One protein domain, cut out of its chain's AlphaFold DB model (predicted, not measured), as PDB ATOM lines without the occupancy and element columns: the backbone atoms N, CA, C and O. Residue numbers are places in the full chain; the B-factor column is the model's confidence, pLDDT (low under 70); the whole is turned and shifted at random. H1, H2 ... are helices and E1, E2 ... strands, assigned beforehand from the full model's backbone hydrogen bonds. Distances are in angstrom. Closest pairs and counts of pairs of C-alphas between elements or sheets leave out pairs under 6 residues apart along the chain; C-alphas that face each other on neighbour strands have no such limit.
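What this domain is: This is residues 95 to 182 of the 190 residues of an uncharacterized protein of uncultured Clostridium sp (UniProt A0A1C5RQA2). Two small three-stranded sheets make a sandwich with strongly crossed strands, only partly face to face: E1, E2 and E3 form one, and E4, E5 and E6 the other, whose E5 to E6 turn reaches away from the first. The short helix H1 lies beside the first sheet, H2 is at one end of the long axis near E3, and the long link before E4 reaches the opposite end. The 88 printed residues hold two named helices and six named strands, in the order E1 E2 E3 H1 E4 E5 E6 H2; both sheets are antiparallel, in the orders E1 E2 E3 and E4 E5 E6, and the class is mixed. The whole is compact, with a radius of gyration of the C-alphas of 13.8 A, yet elongated, spanning 45 by 28 by 20 A.

How they stand to each other: E1, residues 95 to 104, bends by 75 degrees at residue 100 and forms a hairpin with E2, residues 110 to 116; N 103 and O 111 are 2.8 A apart. E2 forms a hairpin with E3, residues 119 to 124, with N 114 and O 121 at 2.8 A. These strands form a meander, each the antiparallel neighbour of the one before; their sheet is strongly twisted. H1, residues 125 to 128, stands at this sheet's level, with a height of 1.5 A; its closest C-alphas to E2 are Asn 125 and Asn 111, 4.6 A apart. E4, residues 145 to 150, and E5, residues 153 to 157, form a hairpin, with N 155 and O 148 at 2.8 A. E5 and E6, residues 161 to 166, form another, with N 154 and O 165 at 2.8 A; E4 E5 E6 is a second meander. The two sheets form a sandwich, two sheets face to face: the facing parts are 9.9 A centre to centre, and the strands cross at 80 degrees. The closest C-alphas of E1 and E4 are Glu 95 and Phe 148, 4.8 A apart. H1 only grazes the second sheet. H2, residues 174 to 180, only grazes the first; its closest C-alphas to E3 are Leu 177 and Leu 120, 6.0 A apart. In H2 every O i to N i+4 pair is within hydrogen-bond range; H1 is too short for such a pair.

Where its parts are: E1 begins at C-alpha 95, (46.152, 51.528, 55.283), and measures 24.0 A; E2 measures 19.1 A and E3 17.0 A. H1, 5.1 A long, ends at C-alpha 128, (46.563, 48.644, 41.660). E4 measures 13.8 A, E5 13.3 A and E6 17.2 A. H2, 9.9 A long, ends at C-alpha 180, (50.265, 33.454, 53.718).

The domain as a whole: The C-alphas of Glu 139 and Arg 175, 45.2 A apart, are the two farthest apart. The printed part has no cut. The link from H1 to E4 is long, with 16 residues. Mean pLDDT of the printed part is 88.8, and residues 170 to 171 are under 70.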
ATOM      1  N   GLU A  95      45.081  51.567  56.281       89.50
ATOM      2  CA  GLU A  95      46.152  51.528  55.283       89.50
ATOM      3  C   GLU A  95      46.400  50.087  54.819       89.50
ATOM      4  O   GLU A  95      46.338  49.137  55.604       89.50
ATOM      5  N   ALA A  96      46.628  49.935  53.518       90.56
ATOM      6  CA  ALA A  96      46.988  48.671  52.904       90.56
ATOM      7  C   ALA A  96      48.300  48.829  52.141       90.56
ATOM      8  O   ALA A  96      48.496  49.796  51.405       90.56
ATOM      9  N   GLU A  97      49.167  47.838  52.260       91.88
ATOM     10  CA  GLU A  97      50.442  47.796  51.568       91.88
ATOM     11  C   GLU A  97      50.346  46.937  50.308       91.88
ATOM     12  O   GLU A  97      49.720  45.871  50.273       91.88
ATOM     13  N   VAL A  98      50.955  47.423  49.227       92.00
ATOM     14  CA  VAL A  98      50.994  46.713  47.949       92.00
ATOM     15  C   VAL A  98      52.183  45.761  47.954       92.00
ATOM     16  O   VAL A  98      53.321  46.202  47.872       92.00
ATOM     17  N   THR A  99      51.922  44.456  47.987       92.12
ATOM     18  CA  THR A  99      52.994  43.448  47.975       92.12
ATOM     19  C   THR A  99      53.471  43.130  46.552       92.12
ATOM     20  O   THR A  99      52.779  43.361  45.553       92.12
ATOM     21  N   ASN A 100      54.617  42.465  46.423       90.19
ATOM     22  CA  ASN A 100      55.094  41.977  45.124       90.19
ATOM     23  C   ASN A 100      54.407  40.694  44.633       90.19
ATOM     24  O   ASN A 100      54.635  40.272  43.495       90.19
ATOM     25  N   LEU A 101      53.524  40.089  45.432       91.31
ATOM     26  CA  LEU A 101      52.880  38.829  45.076       91.31
ATOM     27  C   LEU A 101      51.717  39.018  44.096       91.31
ATOM     28  O   LEU A 101      50.816  39.844  44.274       91.31
ATOM     29  N   LEU A 102      51.725  38.173  43.064       92.12
ATOM     30  CA  LEU A 102      50.671  38.068  42.064       92.12
ATOM     31  C   LEU A 102      50.051  36.670  42.080       92.12
ATOM     32  O   LEU A 102      50.750  35.664  41.987       92.12
ATOM     33  N   LEU A 103      48.722  36.623  42.114       90.25
ATOM     34  CA  LEU A 103      47.921  35.412  41.981       90.25
ATOM     35  C   LEU A 103      47.147  35.452  40.664       90.25
ATOM     36  O   LEU A 103      46.395  36.391  40.391       90.25
ATOM     37  N   ILE A 104      47.331  34.425  39.837       89.62
ATOM     38  CA  ILE A 104      46.624  34.288  38.563       89.62
ATOM     39  C   ILE A 104      45.358  33.465  38.789       89.62
ATOM     40  O   ILE A 104      45.425  32.321  39.242       89.62
ATOM     41  N   ASP A 105      44.194  34.040  38.479       82.94
ATOM     42  CA  ASP A 105      42.928  33.323  38.612       82.94
ATOM     43  C   ASP A 105      42.695  32.311  37.471       82.94
ATOM     44  O   ASP A 105      43.460  32.204  36.511       82.94
ATOM     45  N   ALA A 106      41.602  31.548  37.563       80.62
ATOM     46  CA  ALA A 106      41.249  30.538  36.560       80.62
ATOM     47  C   ALA A 106      40.985  31.111  35.152       80.62
ATOM     48  O   ALA A 106      40.972  30.356  34.184       80.62
ATOM     49  N   PHE A 107      40.768  32.423  35.035       82.06
ATOM     50  CA  PHE A 107      40.550  33.130  33.775       82.06
ATOM     51  C   PHE A 107      41.833  33.804  33.261       82.06
ATOM     52  O   PHE A 107      41.776  34.558  32.290       82.06
ATOM     53  N   GLY A 108      42.985  33.548  33.894       85.44
ATOM     54  CA  GLY A 108      44.266  34.154  33.533       85.44
ATOM     55  C   GLY A 108      44.407  35.607  33.990       85.44
ATOM     56  O   GLY A 108      45.298  36.314  33.519       85.44
ATOM     57  N   ILE A 109      43.534  36.085  34.881       87.69
ATOM     58  CA  ILE A 109      43.572  37.460  35.375       87.69
ATOM     59  C   ILE A 109      44.578  37.538  36.518       87.69
ATOM     60  O   ILE A 109      44.461  36.823  37.512       87.69
ATOM     61  N   ALA A 110      45.548  38.442  36.384       92.38
ATOM     62  CA  ALA A 110      46.488  38.748  37.449       92.38
ATOM     63  C   ALA A 110      45.815  39.579  38.546       92.38
ATOM     64  O   ALA A 110      45.260  40.654  38.287       92.38
ATOM     65  N   ASN A 111      45.920  39.099  39.777       92.50
ATOM     66  CA  ASN A 111      45.491  39.803  40.968       92.50
ATOM     67  C   ASN A 111      46.685  40.027  41.894       92.50
ATOM     68  O   ASN A 111      47.549  39.167  42.027       92.50
ATOM     69  N   ARG A 112      46.739  41.205  42.500       93.88
ATOM     70  CA  ARG A 112      47.756  41.639  43.447       93.88
ATOM     71  C   ARG A 112      47.313  41.276  44.855       93.88
ATOM     72  O   ARG A 112      46.154  41.525  45.196       93.88
ATOM     73  N   VAL A 113      48.226  40.720  45.642       92.31
ATOM     74  CA  VAL A 113      48.023  40.559  47.083       92.31
ATOM     75  C   VAL A 113      48.337  41.888  47.766       92.31
ATOM     76  O   VAL A 113      49.360  42.515  47.484       92.31
ATOM     77  N   LEU A 114      47.437  42.323  48.632       91.75
ATOM     78  CA  LEU A 114      47.586  43.484  49.492       91.75
ATOM     79  C   LEU A 114      47.692  43.004  50.933       91.75
ATOM     80  O   LEU A 114      46.974  42.080  51.320       91.75
ATOM     81  N   GLN A 115      48.554  43.645  51.708       90.31
ATOM     82  CA  GLN A 115      48.651  43.417  53.139       90.31
ATOM     83  C   GLN A 115      47.901  44.525  53.866       90.31
ATOM     84  O   GLN A 115      48.272  45.692  53.805       90.31
ATOM     85  N   VAL A 116      46.803  44.153  54.508       87.94
ATOM     86  CA  VAL A 116      46.089  44.996  55.466       87.94
ATOM     87  C   VAL A 116      46.573  44.578  56.857       87.94
ATOM     88  O   VAL A 116      47.008  43.442  57.031       87.94
ATOM     89  N   VAL A 117      46.506  45.480  57.837       82.81
ATOM     90  CA  VAL A 117      47.078  45.328  59.194       82.81
ATOM     91  C   VAL A 117      47.034  43.900  59.769       82.81
ATOM     92  O   VAL A 117      48.025  43.443  60.327       82.81
ATOM     93  N   ASP A 118      45.912  43.188  59.652       81.06
ATOM     94  CA  ASP A 118      45.701  41.857  60.238       81.06
ATOM     95  C   ASP A 118      45.342  40.750  59.227       81.06
ATOM     96  O   ASP A 118      45.099  39.607  59.626       81.06
ATOM     97  N   HIS A 119      45.285  41.046  57.926       85.88
ATOM     98  CA  HIS A 119      44.894  40.068  56.909       85.88
ATOM     99  C   HIS A 119      45.392  40.426  55.506       85.88
ATOM    100  O   HIS A 119      45.769  41.554  55.202       85.88
ATOM    101  N   LEU A 120      45.348  39.438  54.613       89.38
ATOM    102  CA  LEU A 120      45.663  39.632  53.204       89.38
ATOM    103  C   LEU A 120      44.391  39.780  52.378       89.38
ATOM    104  O   LEU A 120      43.424  39.036  52.555       89.38
ATOM    105  N   GLU A 121      44.438  40.687  51.414       89.56
ATOM    106  CA  GLU A 121      43.374  40.907  50.443       89.56
ATOM    107  C   GLU A 121      43.887  40.730  49.019       89.56
ATOM    108  O   GLU A 121      45.076  40.863  48.732       89.56
ATOM    109  N   ILE A 122      42.977  40.418  48.099       90.62
ATOM    110  CA  ILE A 122      43.302  40.266  46.680       90.62
ATOM    111  C   ILE A 122      42.511  41.278  45.869       90.62
ATOM    112  O   ILE A 122      41.283  41.359  45.946       90.62
ATOM    113  N   MET A 123      43.220  41.992  45.003       92.06
ATOM    114  CA  MET A 123      42.638  42.994  44.122       92.06
ATOM    115  C   MET A 123      43.127  42.807  42.693       92.06
ATOM    116  O   MET A 123      44.256  42.392  42.452       92.06
ATOM    117  N   ASN A 124      42.278  43.109  41.708       93.19
ATOM    118  CA  ASN A 124      42.693  43.024  40.308       93.19
ATOM    119  C   ASN A 124      43.929  43.907  40.090       93.19
ATOM    120  O   ASN A 124      43.900  45.095  40.407       93.19
ATOM    121  N   ASN A 125      44.998  43.344  39.524       95.06
ATOM    122  CA  ASN A 125      46.273  44.047  39.428       95.06
ATOM    123  C   ASN A 125      46.175  45.333  38.585       95.06
ATOM    124  O   ASN A 125      46.880  46.297  38.859       95.06
ATOM    125  N   ALA A 126      45.262  45.397  37.609       95.00
ATOM    126  CA  ALA A 126      45.034  46.622  36.843       95.00
ATOM    127  C   ALA A 126      44.471  47.763  37.706       95.00
ATOM    128  O   ALA A 126      44.723  48.921  37.399       95.00
ATOM    129  N   PHE A 127      43.731  47.458  38.777       95.19
ATOM    130  CA  PHE A 127      43.249  48.474  39.716       95.19
ATOM    131  C   PHE A 127      44.357  48.989  40.627       95.19
ATOM    132  O   PHE A 127      44.269  50.126  41.054       95.19
ATOM    133  N   ILE A 128      45.397  48.194  40.892       94.88
ATOM    134  CA  ILE A 128      46.563  48.644  41.660       94.88
ATOM    135  C   ILE A 128      47.461  49.525  40.796       94.88
ATOM    136  O   ILE A 128      47.781  50.648  41.158       94.88
ATOM    137  N   LEU A 129      47.798  49.039  39.599       95.50
ATOM    138  CA  LEU A 129      48.697  49.727  38.671       95.50
ATOM    139  C   LEU A 129      48.129  51.037  38.109       95.50
ATOM    140  O   LEU A 129      48.828  51.752  37.394       95.50
ATOM    141  N   ILE A 130      46.854  51.340  38.365       95.44
ATOM    142  CA  ILE A 130      46.270  52.599  37.919       95.44
ATOM    143  C   ILE A 130      46.795  53.792  38.715       95.44
ATOM    144  O   ILE A 130      46.869  54.877  38.148       95.44
ATOM    145  N   ALA A 131      47.141  53.598  39.990       94.75
ATOM    146  CA  ALA A 131      47.710  54.634  40.831       94.75
ATOM    147  C   ALA A 131      49.222  54.677  40.595       94.75
ATOM    148  O   ALA A 131      49.964  53.842  41.102       94.75
ATOM    149  N   ASP A 132      49.663  55.620  39.768       94.38
ATOM    150  CA  ASP A 132      51.018  55.662  39.232       94.38
ATOM    151  C   ASP A 132      51.674  57.013  39.569       94.38
ATOM    152  O   ASP A 132      51.313  58.042  38.977       94.38
ATOM    153  N   PRO A 133      52.643  57.039  40.507       92.56
ATOM    154  CA  PRO A 133      53.362  58.253  40.886       92.56
ATOM    155  C   PRO A 133      53.995  58.989  39.699       92.56
ATOM    156  O   PRO A 133      54.110  60.212  39.738       92.56
ATOM    157  N   ALA A 134      54.348  58.285  38.615       92.88
ATOM    158  CA  ALA A 134      54.935  58.900  37.426       92.88
ATOM    159  C   ALA A 134      53.956  59.809  36.659       92.88
ATOM    160  O   ALA A 134      54.384  60.613  35.832       92.88
ATOM    161  N   PHE A 135      52.647  59.692  36.913       91.56
ATOM    162  CA  PHE A 135      51.607  60.519  36.291       91.56
ATOM    163  C   PHE A 135      51.143  61.690  37.176       91.56
ATOM    164  O   PHE A 135      50.313  62.503  36.740       91.56
ATOM    165  N   VAL A 136      51.660  61.798  38.404       92.94
ATOM    166  CA  VAL A 136      51.347  62.908  39.312       92.94
ATOM    167  C   VAL A 136      51.845  64.220  38.704       92.94
ATOM    168  O   VAL A 136      52.998  64.336  38.292       92.94
ATOM    169  N   ASP A 137      50.961  65.216  38.634       90.81
ATOM    170  CA  ASP A 137      51.358  66.573  38.246       90.81
ATOM    171  C   ASP A 137      52.089  67.233  39.421       90.81
ATOM    172  O   ASP A 137      51.454  67.671  40.378       90.81
ATOM    173  N   GLN A 138      53.419  67.305  39.342       89.44
ATOM    174  CA  GLN A 138      54.273  67.807  40.424       89.44
ATOM    175  C   GLN A 138      53.993  69.264  40.825       89.44
ATOM    176  O   GLN A 138      54.364  69.666  41.925       89.44
ATOM    177  N   GLU A 139      53.357  70.062  39.962       88.44
ATOM    178  CA  GLU A 139      53.073  71.470  40.254       88.44
ATOM    179  C   GLU A 139      51.730  71.656  40.968       88.44
ATOM    180  O   GLU A 139      51.586  72.544  41.808       88.44
ATOM    181  N   ASN A 140      50.726  70.842  40.624       90.56
ATOM    182  CA  ASN A 140      49.336  71.107  41.007       90.56
ATOM    183  C   ASN A 140      48.660  69.965  41.776       90.56
ATOM    184  O   ASN A 140      47.557  70.152  42.316       90.56
ATOM    185  N   GLU A 141      49.232  68.766  41.765       93.94
ATOM    186  CA  GLU A 141      48.661  67.565  42.364       93.94
ATOM    187  C   GLU A 141      49.441  67.158  43.612       93.94
ATOM    188  O   GLU A 141      50.667  67.175  43.637       93.94
ATOM    189  N   SER A 142      48.716  66.804  44.671       93.38
ATOM    190  CA  SER A 142      49.329  66.245  45.871       93.38
ATOM    191  C   SER A 142      49.947  64.877  45.581       93.38
ATOM    192  O   SER A 142      49.575  64.203  44.618       93.38
ATOM    193  N   SER A 143      50.822  64.413  46.474       93.19
ATOM    194  CA  SER A 143      51.194  63.001  46.508       93.19
ATOM    195  C   SER A 143      49.949  62.115  46.602       93.19
ATOM    196  O   SER A 143      48.905  62.519  47.131       93.19
ATOM    197  N   ILE A 144      50.072  60.904  46.067       94.38
ATOM    198  CA  ILE A 144      49.025  59.888  46.145       94.38
ATOM    199  C   ILE A 144      48.885  59.471  47.606       94.38
ATOM    200  O   ILE A 144      49.875  59.125  48.244       94.38
ATOM    201  N   SER A 145      47.662  59.515  48.124       92.31
ATOM    202  CA  SER A 145      47.302  58.925  49.414       92.31
ATOM    203  C   SER A 145      46.669  57.550  49.187       92.31
ATOM    204  O   SER A 145      45.927  57.370  48.213       92.31
ATOM    205  N   GLY A 146      46.960  56.597  50.072       90.38
ATOM    206  CA  GLY A 146      46.533  55.199  49.970       90.38
ATOM    207  C   GLY A 146      47.618  54.251  49.416       90.38
ATOM    208  O   GLY A 146      48.751  54.680  49.198       90.38
ATOM    209  N   PRO A 147      47.282  52.974  49.150       92.81
ATOM    210  CA  PRO A 147      45.922  52.449  49.123       92.81
ATOM    211  C   PRO A 147      45.275  52.388  50.506       92.81
ATOM    212  O   PRO A 147      45.837  51.872  51.464       92.81
ATOM    213  N   PHE A 148      44.048  52.882  50.576       91.44
ATOM    214  CA  PHE A 148      43.195  52.778  51.748       91.44
ATOM    215  C   PHE A 148      42.180  51.662  51.544       91.44
ATOM    216  O   PHE A 148      41.422  51.696  50.576       91.44
ATOM    217  N   PHE A 149      42.147  50.686  52.441       89.31
ATOM    218  CA  PHE A 149      41.164  49.616  52.445       89.31
ATOM    219  C   PHE A 149      39.923  50.008  53.258       89.31
ATOM    220  O   PHE A 149      40.014  50.452  54.402       89.31
ATOM    221  N   GLU A 150      38.749  49.821  52.654       85.56
ATOM    222  CA  GLU A 150      37.430  50.059  53.246       85.56
ATOM    223  C   GLU A 150      36.519  48.864  52.942       85.56
ATOM    224  O   GLU A 150      35.871  48.808  51.888       85.56
ATOM    225  N   GLY A 151      36.481  47.897  53.864       84.00
ATOM    226  CA  GLY A 151      35.605  46.719  53.851       84.00
ATOM    227  C   GLY A 151      35.811  45.768  52.666       84.00
ATOM    228  O   GLY A 151      36.303  44.655  52.813       84.00
ATOM    229  N   VAL A 152      35.374  46.179  51.478       86.62
ATOM    230  CA  VAL A 152      35.471  45.418  50.222       86.62
ATOM    231  C   VAL A 152      36.085  46.245  49.088       86.62
ATOM    232  O   VAL A 152      36.029  45.837  47.926       86.62
ATOM    233  N   SER A 153      36.614  47.428  49.393       90.75
ATOM    234  CA  SER A 153      37.140  48.356  48.402       90.75
ATOM    235  C   SER A 153      38.493  48.919  48.796       90.75
ATOM    236  O   SER A 153      38.856  48.930  49.967       90.75
ATOM    237  N   ILE A 154      39.219  49.381  47.790       92.62
ATOM    238  CA  ILE A 154      40.459  50.131  47.926       92.62
ATOM    239  C   ILE A 154      40.281  51.511  47.311       92.62
ATOM    240  O   ILE A 154      39.602  51.645  46.289       92.62
ATOM    241  N   LEU A 155      40.889  52.519  47.921       93.06
ATOM    242  CA  LEU A 155      40.824  53.913  47.509       93.06
ATOM    243  C   LEU A 155      42.234  54.495  47.393       93.06
ATOM    244  O   LEU A 155      43.055  54.345  48.296       93.06
ATOM    245  N   TRP A 156      42.470  55.210  46.299       94.19
ATOM    246  CA  TRP A 156      43.567  56.160  46.167       94.19
ATOM    247  C   TRP A 156      43.011  57.537  45.892       94.19
ATOM    248  O   TRP A 156      42.037  57.691  45.143       94.19
ATOM    249  N   GLU A 157      43.672  58.545  46.437       93.38
ATOM    250  CA  GLU A 157      43.249  59.916  46.234       93.38
ATOM    251  C   GLU A 157      44.388  60.922  46.199       93.38
ATOM    252  O   GLU A 157      45.454  60.748  46.786       93.38
ATOM    253  N   THR A 158      44.112  62.009  45.488       95.00
ATOM    254  CA  THR A 158      44.859  63.259  45.521       95.00
ATOM    255  C   THR A 158      43.876  64.409  45.725       95.00
ATOM    256  O   THR A 158      42.653  64.259  45.643       95.00
ATOM    257  N   ASN A 159      44.396  65.622  45.888       93.38
ATOM    258  CA  ASN A 159      43.583  66.838  45.860       93.38
ATOM    259  C   ASN A 159      42.812  67.047  44.528       93.38
ATOM    260  O   ASN A 159      41.943  67.928  44.462       93.38
ATOM    261  N   GLN A 160      43.111  66.296  43.457       94.12
ATOM    262  CA  GLN A 160      42.495  66.447  42.133       94.12
ATOM    263  C   GLN A 160      41.533  65.322  41.762       94.12
ATOM    264  O   GLN A 160      40.485  65.596  41.166       94.12
ATOM    265  N   ALA A 161      41.876  64.081  42.095       94.62
ATOM    266  CA  ALA A 161      41.172  62.898  41.628       94.62
ATOM    267  C   ALA A 161      41.098  61.830  42.717       94.62
ATOM    268  O   ALA A 161      41.925  61.790  43.623       94.62
ATOM    269  N   ARG A 162      40.109  60.950  42.595       94.12
ATOM    270  CA  ARG A 162      39.963  59.758  43.429       94.12
ATOM    271  C   ARG A 162      39.697  58.563  42.542       94.12
ATOM    272  O   ARG A 162      38.980  58.690  41.550       94.12
ATOM    273  N   PHE A 163      40.263  57.423  42.904       94.94
ATOM    274  CA  PHE A 163      39.988  56.148  42.263       94.94
ATOM    275  C   PHE A 163      39.683  55.111  43.327       94.94
ATOM    276  O   PHE A 163      40.496  54.869  44.215       94.94
ATOM    277  N   ARG A 164      38.518  54.484  43.204       93.56
ATOM    278  CA  ARG A 164      38.078  53.409  44.080       93.56
ATOM    279  C   ARG A 164      37.838  52.152  43.264       93.56
ATOM    280  O   ARG A 164      37.290  52.207  42.164       93.56
ATOM    281  N   ALA A 165      38.219  51.008  43.811       94.12
ATOM    282  CA  ALA A 165      37.946  49.713  43.208       94.12
ATOM    283  C   ALA A 165      37.454  48.708  44.239       94.12
ATOM    284  O   ALA A 165      37.871  48.738  45.389       94.12
ATOM    285  N   TRP A 166      36.591  47.793  43.809       91.62
ATOM    286  CA  TRP A 166      36.012  46.766  44.667       91.62
ATOM    287  C   TRP A 166      36.616  45.401  44.385       91.62
ATOM    288  O   TRP A 166      36.834  45.013  43.223       91.62
ATOM    289  N   LYS A 167      36.828  44.641  45.459       86.50
ATOM    290  CA  LYS A 167      37.270  43.258  45.357       86.50
ATOM    291  C   LYS A 167      36.212  42.410  44.672       86.50
ATOM    292  O   LYS A 167      35.012  42.682  44.707       86.50
ATOM    293  N   LYS A 168      36.679  41.373  43.989       81.38
ATOM    294  CA  LYS A 168      35.816  40.261  43.600       81.38
ATOM    295  C   LYS A 168      35.898  39.255  44.732       81.38
ATOM    296  O   LYS A 168      37.002  38.993  45.197       81.38
ATOM    297  N   GLU A 169      34.777  38.675  45.141       72.19
ATOM    298  CA  GLU A 169      34.844  37.502  46.011       72.19
ATOM    299  C   GLU A 169      35.696  36.417  45.336       72.19
ATOM    300  O   GLU A 169      35.404  35.998  44.210       72.19
ATOM    301  N   ASP A 170      36.749  35.979  46.023       69.94
ATOM    302  CA  ASP A 170      37.630  34.908  45.573       69.94
ATOM    303  C   ASP A 170      37.714  33.802  46.626       69.94
ATOM    304  O   ASP A 170      38.690  33.658  47.360       69.94
ATOM    305  N   LYS A 171      36.671  32.971  46.649       68.06
ATOM    306  CA  LYS A 171      36.572  31.820  47.557       68.06
ATOM    307  C   LYS A 171      37.644  30.757  47.305       68.06
ATOM    308  O   LYS A 171      37.859  29.890  48.144       68.06
ATOM    309  N   LYS A 172      38.303  30.776  46.139       72.81
ATOM    310  CA  LYS A 172      39.274  29.745  45.754       72.81
ATOM    311  C   LYS A 172      40.602  29.933  46.484       72.81
ATOM    312  O   LYS A 172      41.219  28.943  46.870       72.81
ATOM    313  N   HIS A 173      41.028  31.180  46.675       77.12
ATOM    314  CA  HIS A 173      42.319  31.497  47.286       77.12
ATOM    315  C   HIS A 173      42.229  31.825  48.783       77.12
ATOM    316  O   HIS A 173      43.268  32.013  49.404       77.12
ATOM    317  N   GLU A 174      41.037  31.808  49.396       76.50
ATOM    318  CA  GLU A 174      40.858  32.091  50.833       76.50
ATOM    319  C   GLU A 174      41.786  31.266  51.733       76.50
ATOM    320  O   GLU A 174      42.384  31.800  52.664       76.50
ATOM    321  N   ARG A 175      41.939  29.965  51.453       80.25
ATOM    322  CA  ARG A 175      42.845  29.111  52.232       80.25
ATOM    323  C   ARG A 175      44.306  29.535  52.072       80.25
ATOM    324  O   ARG A 175      45.006  29.640  53.070       80.25
ATOM    325  N   LEU A 176      44.745  29.779  50.836       83.06
ATOM    326  CA  LEU A 176      46.114  30.209  50.543       83.06
ATOM    327  C   LEU A 176      46.426  31.544  51.228       83.06
ATOM    328  O   LEU A 176      47.477  31.681  51.838       83.06
ATOM    329  N   LEU A 177      45.500  32.503  51.181       82.75
ATOM    330  CA  LEU A 177      45.660  33.799  51.843       82.75
ATOM    331  C   LEU A 177      45.802  33.670  53.359       82.75
ATOM    332  O   LEU A 177      46.645  34.341  53.938       82.75
ATOM    333  N   ARG A 178      45.028  32.785  54.001       81.50
ATOM    334  CA  ARG A 178      45.173  32.510  55.442       81.50
ATOM    335  C   ARG A 178      46.513  31.870  55.790       81.50
ATOM    336  O   ARG A 178      47.039  32.105  56.867       81.50
ATOM    337  N   GLU A 179      47.039  31.017  54.914       83.06
ATOM    338  CA  GLU A 179      48.358  30.414  55.122       83.06
ATOM    339  C   GLU A 179      49.472  31.463  54.956       83.06
ATOM    340  O   GLU A 179      50.419  31.487  55.739       83.06
ATOM    341  N   LEU A 180      49.321  32.371  53.988       83.38
ATOM    342  CA  LEU A 180      50.265  33.454  53.718       83.38
ATOM    343  C   LEU A 180      50.221  34.585  54.756       83.38
ATOM    344  O   LEU A 180      51.253  35.196  54.997       83.38
ATOM    345  N   SER A 181      49.081  34.835  55.409       80.00
ATOM    346  CA  SER A 181      48.949  35.897  56.423       80.00
ATOM    347  C   SER A 181      49.750  35.641  57.705       80.00
ATOM    348  O   SER A 181      49.752  36.473  58.602       80.00
ATOM    349  N   MET A 182      50.389  34.473  57.833       77.19
ATOM    350  CA  MET A 182      51.320  34.167  58.927       77.19
ATOM    351  C   MET A 182      52.729  34.731  58.691       77.19
ATOM    352  O   MET A 182      53.594  34.583  59.553       77.19
TER     353      MET A 182